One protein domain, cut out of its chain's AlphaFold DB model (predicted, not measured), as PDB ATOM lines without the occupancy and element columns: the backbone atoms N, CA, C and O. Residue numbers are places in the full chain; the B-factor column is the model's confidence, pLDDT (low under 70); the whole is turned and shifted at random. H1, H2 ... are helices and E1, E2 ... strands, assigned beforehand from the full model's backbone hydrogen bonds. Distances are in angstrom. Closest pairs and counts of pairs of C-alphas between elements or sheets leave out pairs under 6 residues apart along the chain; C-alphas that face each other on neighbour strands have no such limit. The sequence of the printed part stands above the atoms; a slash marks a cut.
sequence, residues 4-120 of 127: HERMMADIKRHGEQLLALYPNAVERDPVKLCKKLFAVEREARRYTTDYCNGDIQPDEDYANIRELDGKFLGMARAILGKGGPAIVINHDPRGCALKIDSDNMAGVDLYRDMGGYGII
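This is residues 4 to 120 of the 127 residues of an uncharacterized protein of bacterium ADurb.Bin374 (UniProt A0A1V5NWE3). H2 and H3 form a long helical hairpin, with H1 across one end and the small strand hairpin E1 E2 packed on one side. Residues 101 to 120 have no named element; 118 to 119 pair antiparallel with 99 to 100 of E2. The printed part has 117 residues with H1, H2, H3, E1, E2 in that order, mostly helix, the sheet E1 - E2 antiparallel. It is compact, with radius of gyration of the C-alphas 14.5 A and spans of 43 by 30 by 26 A.

H1, residues 4 to 21, begins at C-alpha (123.234, 26.095, 91.202) and measures 25.9 A. H2, 30 to 53, measures 33.8 A; H3, 62 to 80, 27.6 A. E1 is 87 to 89, 7.2 A; E2, 98 to 100, 7.3 A, ends at C-alpha (102.628, 13.656, 79.030).

H1 touches residues 30 to 34 of H2, about perpendicular at 89 degrees; closest C-alphas, Gly 15 and Pro 30, 4.0 A. H2 and H3 touch, opposite ways at a shallow 11 degrees; closest C-alphas, Ala 44 and Phe 72, 6.4 A. The closest C-alphas of H3 and E1, Asp 69 and Ile 89, are 6.2 A apart. N 88 and O 99 are 2.8 A apart, within hydrogen-bond range. Every O i to N i+4 pair is within range in H1 and H2, 14 of 15 in H3.

C-alphas 5 and 60, the farthest apart, stand 47.2 A apart. The printed part has no cut; no link is long. Residues 57 to 64 are under 70 in pLDDT; 58 to 63 stand free.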
ATOM      1  N   HIS A   4     123.849  25.288  92.256       92.50
ATOM      2  CA  HIS A   4     123.234  26.095  91.202       92.50
ATOM      3  C   HIS A   4     123.636  25.627  89.794       92.50
ATOM      4  O   HIS A   4     122.792  25.550  88.906       92.50
ATOM      5  N   GLU A   5     124.912  25.294  89.580       94.62
ATOM      6  CA  GLU A   5     125.381  24.777  88.288       94.62
ATOM      7  C   GLU A   5     124.755  23.416  87.952       94.62
ATOM      8  O   GLU A   5     124.361  23.214  86.806       94.62
ATOM      9  N   ARG A   6     124.598  22.517  88.938       95.44
ATOM     10  CA  ARG A   6     123.874  21.243  88.770       95.44
ATOM     11  C   ARG A   6     122.420  21.469  88.380       95.44
ATOM     12  O   ARG A   6     122.002  21.005  87.326       95.44
ATOM     13  N   MET A   7     121.705  22.290  89.147       94.62
ATOM     14  CA  MET A   7     120.313  22.642  88.861       94.62
ATOM     15  C   MET A   7     120.141  23.215  87.446       94.62
ATOM     16  O   MET A   7     119.230  22.828  86.718       94.62
ATOM     17  N   MET A   8     121.025  24.125  87.021       96.25
ATOM     18  CA  MET A   8     120.984  24.673  85.660       96.25
ATOM     19  C   MET A   8     121.286  23.618  84.589       96.25
ATOM     20  O   MET A   8     120.660  23.645  83.529       96.25
ATOM     21  N   ALA A   9     122.215  22.696  84.849       96.06
ATOM     22  CA  ALA A   9     122.513  21.595  83.938       96.06
ATOM     23  C   ALA A   9     121.315  20.645  83.781       96.06
ATOM     24  O   ALA A   9     121.007  20.249  82.657       96.06
ATOM     25  N   ASP A  10     120.600  20.341  84.866       96.06
ATOM     26  CA  ASP A  10     119.395  19.509  84.827       96.06
ATOM     27  C   ASP A  10     118.251  20.195  84.075       96.06
ATOM     28  O   ASP A  10     117.647  19.589  83.191       96.06
ATOM     29  N   ILE A  11     118.025  21.490  84.329       96.94
ATOM     30  CA  ILE A  11     117.041  22.292  83.584       96.94
ATOM     31  C   ILE A  11     117.360  22.298  82.090       96.94
ATOM     32  O   ILE A  11     116.457  22.150  81.263       96.94
ATOM     33  N   LYS A  12     118.637  22.486  81.733       97.81
ATOM     34  CA  LYS A  12     119.079  22.493  80.337       97.81
ATOM     35  C   LYS A  12     118.854  21.130  79.685       97.81
ATOM     36  O   LYS A  12     118.250  21.087  78.619       97.81
ATOM     37  N   ARG A  13     119.280  20.041  80.337       97.31
ATOM     38  CA  ARG A  13     119.110  18.667  79.837       97.31
ATOM     39  C   ARG A  13     117.636  18.333  79.615       97.31
ATOM     40  O   ARG A  13     117.271  17.845  78.551       97.31
ATOM     41  N   HIS A  14     116.780  18.666  80.580       97.81
ATOM     42  CA  HIS A  14     115.336  18.457  80.470       97.81
ATOM     43  C   HIS A  14     114.723  19.261  79.318       97.81
ATOM     44  O   HIS A  14     113.911  18.750  78.551       97.81
ATOM     45  N   GLY A  15     115.157  20.510  79.139       97.81
ATOM     46  CA  GLY A  15     114.726  21.339  78.013       97.81
ATOM     47  C   GLY A  15     115.142  20.762  76.660       97.81
ATOM     48  O   GLY A  15     114.363  20.806  75.714       97.81
ATOM     49  N   GLU A  16     116.337  20.180  76.561       98.19
ATOM     50  CA  GLU A  16     116.812  19.505  75.345       98.19
ATOM     51  C   GLU A  16     115.985  18.255  75.020       98.19
ATOM     52  O   GLU A  16     115.591  18.067  73.868       98.19
ATOM     53  N   GLN A  17     115.647  17.450  76.032       97.81
ATOM     54  CA  GLN A  17     114.753  16.296  75.884       97.81
ATOM     55  C   GLN A  17     113.359  16.729  75.404       97.81
ATOM     56  O   GLN A  17     112.812  16.149  74.466       97.81
ATOM     57  N   LEU A  18     112.802  17.805  75.971       97.31
ATOM     58  CA  LEU A  18     111.533  18.369  75.504       97.31
ATOM     59  C   LEU A  18     111.620  18.867  74.058       97.31
ATOM     60  O   LEU A  18     110.714  18.606  73.276       97.31
ATOM     61  N   LEU A  19     112.698  19.544  73.661       97.50
ATOM     62  CA  LEU A  19     112.867  20.004  72.277       97.50
ATOM     63  C   LEU A  19     112.977  18.846  71.277       97.50
ATOM     64  O   LEU A  19     112.536  18.995  70.137       97.50
ATOM     65  N   ALA A  20     113.535  17.707  71.694       96.31
ATOM     66  CA  ALA A  20     113.554  16.494  70.884       96.31
ATOM     67  C   ALA A  20     112.142  15.905  70.699       96.31
ATOM     68  O   ALA A  20     111.801  15.471  69.600       96.31
ATOM     69  N   LEU A  21     111.305  15.940  71.743       95.69
ATOM     70  CA  LEU A  21     109.912  15.472  71.693       95.69
ATOM     71  C   LEU A  21     108.967  16.442  70.973       95.69
ATOM     72  O   LEU A  21     107.973  16.022  70.384       95.69
ATOM     73  N   TYR A  22     109.270  17.737  71.024       96.31
ATOM     74  CA  TYR A  22     108.468  18.815  70.458       96.31
ATOM     75  C   TYR A  22     109.309  19.606  69.445       96.31
ATOM     76  O   TYR A  22     109.710  20.748  69.703       96.31
ATOM     77  N   PRO A  23     109.576  19.034  68.254       95.19
ATOM     78  CA  PRO A  23     110.487  19.630  67.276       95.19
ATOM     79  C   PRO A  23     110.031  21.010  66.790       95.19
ATOM     80  O   PRO A  23     110.872  21.814  66.398       95.19
ATOM     81  N   ASN A  24     108.734  21.320  66.884       96.12
ATOM     82  CA  ASN A  24     108.154  22.605  66.488       96.12
ATOM     83  C   ASN A  24     107.897  23.562  67.666       96.12
ATOM     84  O   ASN A  24     107.082  24.475  67.527       96.12
ATOM     85  N   ALA A  25     108.546  23.360  68.819       97.25
ATOM     86  CA  ALA A  25     108.444  24.290  69.941       97.25
ATOM     87  C   ALA A  25     108.794  25.721  69.525       97.25
ATOM     88  O   ALA A  25     109.774  25.950  68.811       97.25
ATOM     89  N   VAL A  26     107.984  26.677  69.983       97.44
ATOM     90  CA  VAL A  26     108.138  28.103  69.665       97.44
ATOM     91  C   VAL A  26     109.351  28.678  70.391       97.44
ATOM     92  O   VAL A  26     110.111  29.458  69.822       97.44
ATOM     93  N   GLU A  27     109.551  28.280  71.648       96.94
ATOM     94  CA  GLU A  27     110.786  28.568  72.372       96.94
ATOM     95  C   GLU A  27     111.824  27.488  72.066       96.94
ATOM     96  O   GLU A  27     111.558  26.302  72.245       96.94
ATOM     97  N   ARG A  28     113.006  27.908  71.605       96.88
ATOM     98  CA  ARG A  28     114.095  27.012  71.185       96.88
ATOM     99  C   ARG A  28     115.259  26.990  72.168       96.88
ATOM    100  O   ARG A  28     116.090  26.093  72.087       96.88
ATOM    101  N   ASP A  29     115.335  27.957  73.080       98.25
ATOM    102  CA  ASP A  29     116.299  27.918  74.174       98.25
ATOM    103  C   ASP A  29     115.788  26.953  75.262       98.25
ATOM    104  O   ASP A  29     114.715  27.192  75.827       98.25
ATOM    105  N   PRO A  30     116.521  25.871  75.587       97.88
ATOM    106  CA  PRO A  30     116.034  24.825  76.487       97.88
ATOM    107  C   PRO A  30     115.756  25.340  77.905       97.88
ATOM    108  O   PRO A  30     114.803  24.912  78.555       97.88
ATOM    109  N   VAL A  31     116.541  26.306  78.390       97.94
ATOM    110  CA  VAL A  31     116.367  26.859  79.737       97.94
ATOM    111  C   VAL A  31     115.153  27.784  79.777       97.94
ATOM    112  O   VAL A  31     114.345  27.709  80.708       97.94
ATOM    113  N   LYS A  32     114.990  28.655  78.775       98.12
ATOM    114  CA  LYS A  32     113.806  29.519  78.658       98.12
ATOM    115  C   LYS A  32     112.539  28.697  78.451       98.12
ATOM    116  O   LYS A  32     111.516  29.050  79.035       98.12
ATOM    117  N   LEU A  33     112.616  27.608  77.685       98.25
ATOM    118  CA  LEU A  33     111.517  26.669  77.479       98.25
ATOM    119  C   LEU A  33     111.027  26.123  78.823       98.25
ATOM    120  O   LEU A  33     109.868  26.333  79.183       98.25
ATOM    121  N   CYS A  34     111.928  25.523  79.603       98.00
ATOM    122  CA  CYS A  34     111.613  24.993  80.929       98.00
ATOM    123  C   CYS A  34     111.036  26.066  81.860       98.00
ATOM    124  O   CYS A  34     110.035  25.822  82.525       98.00
ATOM    125  N   LYS A  35     111.604  27.279  81.883       97.31
ATOM    126  CA  LYS A  35     111.098  28.375  82.731       97.31
ATOM    127  C   LYS A  35     109.686  28.822  82.347       97.31
ATOM    128  O   LYS A  35     108.867  29.062  83.231       97.31
ATOM    129  N   LYS A  36     109.392  28.928  81.047       98.00
ATOM    130  CA  LYS A  36     108.047  29.264  80.555       98.00
ATOM    131  C   LYS A  36     107.043  28.181  80.937       98.00
ATOM    132  O   LYS A  36     105.988  28.509  81.469       98.00
ATOM    133  N   LEU A  37     107.389  26.911  80.734       97.88
ATOM    134  CA  LEU A  37     106.536  25.781  81.111       97.88
ATOM    135  C   LEU A  37     106.327  25.704  82.625       97.88
ATOM    136  O   LEU A  37     105.204  25.492  83.069       97.88
ATOM    137  N   PHE A  38     107.367  25.965  83.417       96.94
ATOM    138  CA  PHE A  38     107.277  25.992  84.875       96.94
ATOM    139  C   PHE A  38     106.332  27.084  85.392       96.94
ATOM    140  O   PHE A  38     105.639  26.886  86.389       96.94
ATOM    141  N   ALA A  39     106.261  28.229  84.707       96.62
ATOM    142  CA  ALA A  39     105.290  29.265  85.038       96.62
ATOM    143  C   ALA A  39     103.847  28.784  84.812       96.62
ATOM    144  O   ALA A  39     103.005  29.016  85.675       96.62
ATOM    145  N   VAL A  40     103.572  28.080  83.705       96.56
ATOM    146  CA  VAL A  40     102.244  27.486  83.456       96.56
ATOM    147  C   VAL A  40     101.936  26.404  84.491       96.56
ATOM    148  O   VAL A  40     100.861  26.405  85.078       96.56
ATOM    149  N   GLU A  41     102.903  25.533  84.767       96.00
ATOM    150  CA  GLU A  41     102.803  24.455  85.752       96.00
ATOM    151  C   GLU A  41     102.469  24.973  87.150       96.00
ATOM    152  O   GLU A  41     101.637  24.395  87.834       96.00
ATOM    153  N   ARG A  42     103.084  26.071  87.596       94.44
ATOM    154  CA  ARG A  42     102.789  26.643  88.914       94.44
ATOM    155  C   ARG A  42     101.332  27.093  89.032       94.44
ATOM    156  O   ARG A  42     100.716  26.877  90.072       94.44
ATOM    157  N   GLU A  43     100.795  27.716  87.987       92.06
ATOM    158  CA  GLU A  43      99.399  28.163  87.974       92.06
ATOM    159  C   GLU A  43      98.434  26.974  87.870       92.06
ATOM    160  O   GLU A  43      97.459  26.927  88.617       92.06
ATOM    161  N   ALA A  44      98.739  25.996  87.010       92.25
ATOM    162  CA  ALA A  44      97.955  24.771  86.872       92.25
ATOM    163  C   ALA A  44      97.931  23.972  88.181       92.25
ATOM    164  O   ALA A  44      96.868  23.560  88.627       92.25
ATOM    165  N   ARG A  45      99.081  23.826  88.847       91.75
ATOM    166  CA  ARG A  45      99.192  23.127  90.131       91.75
ATOM    167  C   ARG A  45      98.425  23.820  91.245       91.75
ATOM    168  O   ARG A  45      97.777  23.140  92.029       91.75
ATOM    169  N   ARG A  46      98.488  25.157  91.330       89.38
ATOM    170  CA  ARG A  46      97.676  25.906  92.304       89.38
ATOM    171  C   ARG A  46      96.201  25.573  92.104       89.38
ATOM    172  O   ARG A  46      95.544  25.149  93.039       89.38
ATOM    173  N   TYR A  47      95.742  25.660  90.859       86.69
ATOM    174  CA  TYR A  47      94.375  25.325  90.494       86.69
ATOM    175  C   TYR A  47      93.982  23.881  90.866       86.69
ATOM    176  O   TYR A  47      92.958  23.684  91.513       86.69
ATOM    177  N   THR A  48      94.789  22.874  90.513       87.88
ATOM    178  CA  THR A  48      94.475  21.473  90.843       87.88
ATOM    179  C   THR A  48      94.477  21.222  92.351       87.88
ATOM    180  O   THR A  48      93.682  20.421  92.837       87.88
ATOM    181  N   THR A  49      95.335  21.913  93.107       88.50
ATOM    182  CA  THR A  49      95.348  21.849  94.576       88.50
ATOM    183  C   THR A  49      94.090  22.468  95.176       88.50
ATOM    184  O   THR A  49      93.444  21.817  95.993       88.50
ATOM    185  N   ASP A  50      93.713  23.673  94.746       85.88
ATOM    186  CA  ASP A  50      92.506  24.368  95.216       85.88
ATOM    187  C   ASP A  50      91.248  23.529  94.910       85.88
ATOM    188  O   ASP A  50      90.363  23.371  95.752       85.88
ATOM    189  N   TYR A  51      91.205  22.897  93.730       82.19
ATOM    190  CA  TYR A  51      90.159  21.939  93.368       82.19
ATOM    191  C   TYR A  51      90.100  20.746  94.330       82.19
ATOM    192  O   TYR A  51      89.033  20.407  94.839       82.19
ATOM    193  N   CYS A  52      91.242  20.129  94.637       84.19
ATOM    194  CA  CYS A  52      91.287  18.974  95.536       84.19
ATOM    195  C   CYS A  52      90.944  19.312  96.990       84.19
ATOM    196  O   CYS A  52      90.428  18.456  97.706       84.19
ATOM    197  N   ASN A  53      91.217  20.541  97.424       86.12
ATOM    198  CA  ASN A  53      90.839  21.022  98.750       86.12
ATOM    199  C   ASN A  53      89.341  21.350  98.859       86.12
ATOM    200  O   ASN A  53      88.848  21.567  99.963       86.12
ATOM    201  N   GLY A  54      88.611  21.379  97.736       79.44
ATOM    202  CA  GLY A  54      87.220  21.823  97.689       79.44
ATOM    203  C   GLY A  54      87.060  23.343  97.780       79.44
ATOM    204  O   GLY A  54      85.937  23.812  97.962       79.44
ATOM    205  N   ASP A  55      88.156  24.100  97.631       81.69
ATOM    206  CA  ASP A  55      88.142  25.565  97.514       81.69
ATOM    207  C   ASP A  55      87.517  25.997  96.174       81.69
ATOM    208  O   ASP A  55      86.967  27.091  96.054       81.69
ATOM    209  N   ILE A  56      87.570  25.109  95.173       72.94
ATOM    210  CA  ILE A  56      86.839  25.211  93.909       72.94
ATOM    211  C   ILE A  56      85.804  24.082  93.871       72.94
ATOM    212  O   ILE A  56      86.171  22.911  93.754       72.94
ATOM    213  N   GLN A  57      84.515  24.426  93.958       68.31
ATOM    214  CA  GLN A  57      83.422  23.451  93.937       68.31
ATOM    215  C   GLN A  57      82.815  23.330  92.527       68.31
ATOM    216  O   GLN A  57      82.362  24.321  91.958       68.31
ATOM    217  N   PRO A  58      82.833  22.132  91.918       58.62
ATOM    218  CA  PRO A  58      82.421  21.941  90.530       58.62
ATOM    219  C   PRO A  58      80.913  22.073  90.278       58.62
ATOM    220  O   PRO A  58      80.525  22.204  89.126       58.62
ATOM    221  N   ASP A  59      80.052  22.036  91.292       58.31
ATOM    222  CA  ASP A  59      78.589  22.015  91.155       58.31
ATOM    223  C   ASP A  59      77.950  23.359  90.761       58.31
ATOM    224  O   ASP A  59      76.882  23.346  90.148       58.31
ATOM    225  N   GLU A  60      78.635  24.487  90.957       55.06
ATOM    226  CA  GLU A  60      78.273  25.779  90.338       55.06
ATOM    227  C   GLU A  60      79.089  26.076  89.057       55.06
ATOM    228  O   GLU A  60      78.736  26.958  88.277       55.06
ATOM    229  N   ASP A  61      80.129  25.274  88.785       53.78
ATOM    230  CA  ASP A  61      81.277  25.641  87.943       53.78
ATOM    231  C   ASP A  61      81.757  24.506  87.002       53.78
ATOM    232  O   ASP A  61      82.916  24.450  86.589       53.78
ATOM    233  N   TYR A  62      80.882  23.579  86.592       49.97
ATOM    234  CA  TYR A  62      81.237  22.486  85.660       49.97
ATOM    235  C   TYR A  62      81.763  22.981  84.294       49.97
ATOM    236  O   TYR A  62      82.447  22.238  83.584       49.97
ATOM    237  N   ALA A  63      81.480  24.236  83.925       54.12
ATOM    238  CA  ALA A  63      82.087  24.904  82.772       54.12
ATOM    239  C   ALA A  63      83.562  25.292  83.017       54.12
ATOM    240  O   ALA A  63      84.357  25.304  82.081       54.12
ATOM    241  N   ASN A  64      83.949  25.514  84.274       69.50
ATOM    242  CA  ASN A  64      85.217  26.111  84.674       69.50
ATOM    243  C   ASN A  64      86.381  25.105  84.626       69.50
ATOM    244  O   ASN A  64      87.466  25.449  84.179       69.50
ATOM    245  N   ILE A  65      86.174  23.824  84.970       76.00
ATOM    246  CA  ILE A  65      87.274  22.830  84.978       76.00
ATOM    247  C   ILE A  65      87.799  22.535  83.576       76.00
ATOM    248  O   ILE A  65      88.994  22.639  83.318       76.00
ATOM    249  N   ARG A  66      86.909  22.193  82.637       81.50
ATOM    250  CA  ARG A  66      87.321  21.913  81.252       81.50
ATOM    251  C   ARG A  66      87.888  23.150  80.569       81.50
ATOM    252  O   ARG A  66      88.786  23.023  79.738       81.50
ATOM    253  N   GLU A  67      87.362  24.328  80.894       84.62
ATOM    254  CA  GLU A  67      87.875  25.592  80.379       84.62
ATOM    255  C   GLU A  67      89.267  25.903  80.939       84.62
ATOM    256  O   GLU A  67      90.160  26.257  80.171       84.62
ATOM    257  N   LEU A  68      89.490  25.707  82.240       86.50
ATOM    258  CA  LEU A  68      90.790  25.898  82.885       86.50
ATOM    259  C   LEU A  68      91.816  24.873  82.401       86.50
ATOM    260  O   LEU A  68      92.929  25.261  82.037       86.50
ATOM    261  N   ASP A  69      91.433  23.602  82.280       90.75
ATOM    262  CA  ASP A  69      92.268  22.581  81.653       90.75
ATOM    263  C   ASP A  69      92.622  23.002  80.224       90.75
ATOM    264  O   ASP A  69      93.795  23.063  79.850       90.75
ATOM    265  N   GLY A  70      91.620  23.390  79.430       92.00
ATOM    266  CA  GLY A  70      91.802  23.898  78.073       92.00
ATOM    267  C   GLY A  70      92.732  25.111  78.003       92.00
ATOM    268  O   GLY A  70      93.584  25.181  77.114       92.00
ATOM    269  N   LYS A  71      92.632  26.033  78.963       92.75
ATOM    270  CA  LYS A  71      93.492  27.211  79.099       92.75
ATOM    271  C   LYS A  71      94.940  26.808  79.359       92.75
ATOM    272  O   LYS A  71      95.819  27.237  78.612       92.75
ATOM    273  N   PHE A  72      95.212  25.987  80.373       94.44
ATOM    274  CA  PHE A  72      96.583  25.587  80.714       94.44
ATOM    275  C   PHE A  72      97.212  24.715  79.621       94.44
ATOM    276  O   PHE A  72      98.366  24.938  79.245       94.44
ATOM    277  N   LEU A  73      96.439  23.802  79.024       95.50
ATOM    278  CA  LEU A  73      96.868  23.025  77.859       95.50
ATOM    279  C   LEU A  73      97.134  23.929  76.650       95.50
ATOM    280  O   LEU A  73      98.113  23.727  75.935       95.50
ATOM    281  N   GLY A  74      96.296  24.941  76.421       95.81
ATOM    282  CA  GLY A  74      96.477  25.936  75.366       95.81
ATOM    283  C   GLY A  74      97.764  26.738  75.542       95.81
ATOM    284  O   GLY A  74      98.543  26.860  74.598       95.81
ATOM    285  N   MET A  75      98.037  27.213  76.760       96.25
ATOM    286  CA  MET A  75      99.277  27.917  77.101       96.25
ATOM    287  C   MET A  75     100.512  27.031  76.898       96.25
ATOM    288  O   MET A  75     101.477  27.458  76.263       96.25
ATOM    289  N   ALA A  76     100.479  25.786  77.380       96.56
ATOM    290  CA  ALA A  76     101.578  24.842  77.198       96.56
ATOM    291  C   ALA A  76     101.801  24.503  75.711       96.56
ATOM    292  O   ALA A  76     102.937  24.536  75.239       96.56
ATOM    293  N   ARG A  77     100.735  24.273  74.933       95.69
ATOM    294  CA  ARG A  77     100.809  24.039  73.476       95.69
ATOM    295  C   ARG A  77     101.313  25.254  72.706       95.69
ATOM    296  O   ARG A  77     102.033  25.087  71.728       95.69
ATOM    297  N   ALA A  78     100.983  26.471  73.135       96.88
ATOM    298  CA  ALA A  78     101.521  27.687  72.528       96.88
ATOM    299  C   ALA A  78     103.049  27.792  72.694       96.88
ATOM    300  O   ALA A  78     103.717  28.396  71.859       96.88
ATOM    301  N   ILE A  79     103.607  27.179  73.742       97.50
ATOM    302  CA  ILE A  79     105.052  27.110  73.984       97.50
ATOM    303  C   ILE A  79     105.680  25.926  73.226       97.50
ATOM    304  O   ILE A  79     106.675  26.105  72.523       97.50
ATOM    305  N   LEU A  80     105.096  24.730  73.355       96.38
ATOM    306  CA  LEU A  80     105.611  23.466  72.802       96.38
ATOM    307  C   LEU A  80     105.350  23.292  71.298       96.38
ATOM    308  O   LEU A  80     105.968  22.447  70.656       96.38
ATOM    309  N   GLY A  81     104.468  24.095  70.709       93.12
ATOM    310  CA  GLY A  81     104.095  23.964  69.305       93.12
ATOM    311  C   GLY A  81     103.318  22.677  69.005       93.12
ATOM    312  O   GLY A  81     102.776  22.014  69.889       93.12
ATOM    313  N   LYS A  82     103.212  22.340  67.714       87.50
ATOM    314  CA  LYS A  82     102.468  21.164  67.225       87.50
ATOM    315  C   LYS A  82     103.394  19.963  66.997       87.50
ATOM    316  O   LYS A  82     104.567  20.135  66.682       87.50
ATOM    317  N   GLY A  83     102.835  18.752  67.031       83.69
ATOM    318  CA  GLY A  83     103.517  17.542  66.548       83.69
ATOM    319  C   GLY A  83     104.396  16.816  67.569       83.69
ATOM    320  O   GLY A  83     105.264  16.059  67.157       83.69
ATOM    321  N   GLY A  84     104.177  17.043  68.866       89.56
ATOM    322  CA  GLY A  84     104.725  16.197  69.931       89.56
ATOM    323  C   GLY A  84     103.637  15.386  70.646       89.56
ATOM    324  O   GLY A  84     102.467  15.453  70.247       89.56
ATOM    325  N   PRO A  85     104.010  14.632  71.695       93.00
ATOM    326  CA  PRO A  85     103.085  13.841  72.501       93.00
ATOM    327  C   PRO A  85     101.901  14.644  73.052       93.00
ATOM    328  O   PRO A  85     101.967  15.862  73.241       93.00
ATOM    329  N   ALA A  86     100.802  13.946  73.341       91.81
ATOM    330  CA  ALA A  86      99.652  14.569  73.975       91.81
ATOM    331  C   ALA A  86      99.989  14.973  75.418       91.81
ATOM    332  O   ALA A  86     100.468  14.164  76.214       91.81
ATOM    333  N   ILE A  87      99.700  16.233  75.739       94.31
ATOM    334  CA  ILE A  87      99.796  16.770  77.096       94.31
ATOM    335  C   ILE A  87      98.432  16.715  77.792       94.31
ATOM    336  O   ILE A  87      97.401  16.925  77.145       94.31
ATOM    337  N   VAL A  88      98.445  16.459  79.098       94.50
ATOM    338  CA  VAL A  88      97.267  16.315  79.964       94.50
ATOM    339  C   VAL A  88      97.428  17.150  81.237       94.50
ATOM    340  O   VAL A  88      98.552  17.435  81.660       94.50
ATOM    341  N   ILE A  89      96.298  17.539  81.836       93.31
ATOM    342  CA  ILE A  89      96.255  18.061  83.204       93.31
ATOM    343  C   ILE A  89      95.945  16.892  84.125       93.31
ATOM    344  O   ILE A  89      94.915  16.235  83.998       93.31
ATOM    345  N   ASN A  90      96.872  16.617  85.030       90.88
ATOM    346  CA  ASN A  90      96.693  15.655  86.090       90.88
ATOM    347  C   ASN A  90      96.165  16.364  87.336       90.88
ATOM    348  O   ASN A  90      96.829  17.244  87.875       90.88
ATOM    349  N   HIS A  91      95.009  15.920  87.818       86.31
ATOM    350  CA  HIS A  91      94.329  16.487  88.983       86.31
ATOM    351  C   HIS A  91      94.764  15.839  90.313       86.31
ATOM    352  O   HIS A  91      94.093  16.019  91.319       86.31
ATOM    353  N   ASP A  92      95.875  15.083  90.352       82.19
ATOM    354  CA  ASP A  92      96.477  14.681  91.637       82.19
ATOM    355  C   ASP A  92      97.191  15.899  92.252       82.19
ATOM    356  O   ASP A  92      98.139  16.408  91.644       82.19
ATOM    357  N   PRO A  93      96.795  16.351  93.456       72.06
ATOM    358  CA  PRO A  93      97.375  17.536  94.087       72.06
ATOM    359  C   PRO A  93      98.832  17.317  94.526       72.06
ATOM    360  O   PRO A  93      99.551  18.265  94.848       72.06
ATOM    361  N   ARG A  94      99.298  16.063  94.553       71.25
ATOM    362  CA  ARG A  94     100.645  15.676  94.971       71.25
ATOM    363  C   ARG A  94     101.512  15.479  93.730       71.25
ATOM    364  O   ARG A  94     101.736  14.363  93.272       71.25
ATOM    365  N   GLY A  95     102.023  16.573  93.175       82.94
ATOM    366  CA  GLY A  95     103.007  16.523  92.091       82.94
ATOM    367  C   GLY A  95     102.804  17.600  91.036       82.94
ATOM    368  O   GLY A  95     102.267  18.668  91.322       82.94
ATOM    369  N   CYS A  96     103.288  17.329  89.823       90.94
ATOM    370  CA  CYS A  96     103.096  18.228  88.689       90.94
ATOM    371  C   CYS A  96     101.700  18.069  88.082       90.94
ATOM    372  O   CYS A  96     101.218  16.943  87.951       90.94
ATOM    373  N   ALA A  97     101.094  19.172  87.653       94.25
ATOM    374  CA  ALA A  97      99.805  19.160  86.969       94.25
ATOM    375  C   ALA A  97      99.964  18.879  85.464       94.25
ATOM    376  O   ALA A  97      99.246  18.057  84.906       94.25
ATOM    377  N   LEU A  98     100.931  19.509  84.793       95.38
ATOM    378  CA  LEU A  98     101.194  19.337  83.362       95.38
ATOM    379  C   LEU A  98     102.055  18.099  83.096       95.38
ATOM    380  O   LEU A  98     103.242  18.058  83.445       95.38
ATOM    381  N   LYS A  99     101.473  17.109  82.416       95.81
ATOM    382  CA  LYS A  99     102.144  15.841  82.102       95.81
ATOM    383  C   LYS A  99     101.964  15.412  80.651       95.81
ATOM    384  O   LYS A  99     101.068  15.881  79.956       95.81
ATOM    385  N   ILE A 100     102.821  14.501  80.208       95.69
ATOM    386  CA  ILE A 100     102.628  13.656  79.030       95.69
ATOM    387  C   ILE A 100     102.016  12.349  79.520       95.69
ATOM    388  O   ILE A 100     102.508  11.770  80.491       95.69
ATOM    389  N   ASP A 101     100.955  11.907  78.852       92.38
ATOM    390  CA  ASP A 101     100.280  10.656  79.187       92.38
ATOM    391  C   ASP A 101     101.255   9.464  79.160       92.38
ATOM    392  O   ASP A 101     102.107   9.380  78.268       92.38
ATOM    393  N   SER A 102     101.146   8.558  80.136       92.06
ATOM    394  CA  SER A 102     102.036   7.403  80.297       92.06
ATOM    395  C   SER A 102     102.101   6.510  79.057       92.06
ATOM    396  O   SER A 102     103.163   5.958  78.762       92.06
ATOM    397  N   ASP A 103     101.016   6.425  78.284       91.75
ATOM    398  CA  ASP A 103     100.961   5.616  77.064       91.75
ATOM    399  C   ASP A 103     101.907   6.152  75.978       91.75
ATOM    400  O   ASP A 103     102.387   5.407  75.124       91.75
ATOM    401  N   ASN A 104     102.247   7.444  76.045       91.56
ATOM    402  CA  ASN A 104     103.174   8.099  75.121       91.56
ATOM    403  C   ASN A 104     104.626   8.102  75.620       91.56
ATOM    404  O   ASN A 104     105.486   8.726  75.000       91.56
ATOM    405  N   MET A 105     104.919   7.431  76.738       93.25
ATOM    406  CA  MET A 105     106.242   7.459  77.365       93.25
ATOM    407  C   MET A 105     107.108   6.238  77.031       93.25
ATOM    408  O   MET A 105     108.257   6.158  77.468       93.25
ATOM    409  N   ALA A 106     106.628   5.269  76.253       91.25
ATOM    410  CA  ALA A 106     107.454   4.132  75.839       91.25
ATOM    411  C   ALA A 106     108.681   4.598  75.023       91.25
ATOM    412  O   ALA A 106     108.543   5.280  74.013       91.25
ATOM    413  N   GLY A 107     109.896   4.254  75.472       88.94
ATOM    414  CA  GLY A 107     111.149   4.645  74.801       88.94
ATOM    415  C   GLY A 107     111.522   6.134  74.891       88.94
ATOM    416  O   GLY A 107     112.518   6.541  74.300       88.94
ATOM    417  N   VAL A 108     110.756   6.943  75.629       92.50
ATOM    418  CA  VAL A 108     111.013   8.377  75.818       92.50
ATOM    419  C   VAL A 108     111.951   8.615  77.001       92.50
ATOM    420  O   VAL A 108     111.641   8.240  78.136       92.50
ATOM    421  N   ASP A 109     113.071   9.288  76.746       92.06
ATOM    422  CA  ASP A 109     113.996   9.762  77.777       92.06
ATOM    423  C   ASP A 109     113.561  11.144  78.292       92.06
ATOM    424  O   ASP A 109     113.968  12.185  77.781       92.06
ATOM    425  N   LEU A 110     112.657  11.139  79.269       95.06
ATOM    426  CA  LEU A 110     112.159  12.321  79.970       95.06
ATOM    427  C   LEU A 110     111.836  11.928  81.417       95.06
ATOM    428  O   LEU A 110     111.437  10.788  81.672       95.06
ATOM    429  N   TYR A 111     111.984  12.869  82.352       92.81
ATOM    430  CA  TYR A 111     111.656  12.663  83.765       92.81
ATOM    431  C   TYR A 111     110.206  12.182  83.952       92.81
ATOM    432  O   TYR A 111     109.298  12.685  83.284       92.81
ATOM    433  N   ARG A 112     109.982  11.217  84.856       93.31
ATOM    434  CA  ARG A 112     108.671  10.584  85.078       93.31
ATOM    435  C   ARG A 112     108.265  10.581  86.536       93.31
ATOM    436  O   ARG A 112     109.114  10.605  87.423       93.31
ATOM    437  N   ASP A 113     106.964  10.505  86.768       91.25
ATOM    438  CA  ASP A 113     106.427  10.192  88.087       91.25
ATOM    439  C   ASP A 113     106.293   8.674  88.325       91.25
ATOM    440  O   ASP A 113     106.618   7.849  87.468       91.25
ATOM    441  N   MET A 114     105.780   8.304  89.503       88.44
ATOM    442  CA  MET A 114     105.531   6.905  89.876       88.44
ATOM    443  C   MET A 114     104.438   6.223  89.034       88.44
ATOM    444  O   MET A 114     104.382   4.997  89.011       88.44
ATOM    445  N   GLY A 115     103.578   6.992  88.358       88.62
ATOM    446  CA  GLY A 115     102.550   6.487  87.445       88.62
ATOM    447  C   GLY A 115     103.051   6.293  86.010       88.62
ATOM    448  O   GLY A 115     102.296   5.829  85.164       88.62
ATOM    449  N   GLY A 116     104.310   6.637  85.721       92.06
ATOM    450  CA  GLY A 116     104.905   6.524  84.390       92.06
ATOM    451  C   GLY A 116     104.606   7.701  83.459       92.06
ATOM    452  O   GLY A 116     105.029   7.668  82.303       92.06
ATOM    453  N   TYR A 117     103.939   8.748  83.947       94.88
ATOM    454  CA  TYR A 117     103.671   9.961  83.180       94.88
ATOM    455  C   TYR A 117     104.944  10.788  83.022       94.88
ATOM    456  O   TYR A 117     105.723  10.938  83.965       94.88
ATOM    457  N   GLY A 118     105.133  11.382  81.844       96.00
ATOM    458  CA  GLY A 118     106.239  12.304  81.598       96.00
ATOM    459  C   GLY A 118     105.973  13.657  82.241       96.00
ATOM    460  O   GLY A 118     104.954  14.284  81.967       96.00
ATOM    461  N   ILE A 119     106.882  14.142  83.078       96.12
ATOM    462  CA  ILE A 119     106.723  15.436  83.741       96.12
ATOM    463  C   ILE A 119     107.242  16.542  82.820       96.12
ATOM    464  O   ILE A 119     108.410  16.553  82.437       96.12
ATOM    465  N   ILE A 120     106.382  17.510  82.489       96.19
ATOM    466  CA  ILE A 120     106.740  18.598  81.567       96.19
ATOM    467  C   ILE A 120     107.647  19.624  82.249       96.19
ATOM    468  O   ILE A 120     108.633  20.057  81.659       96.19
TER     469      ILE A 120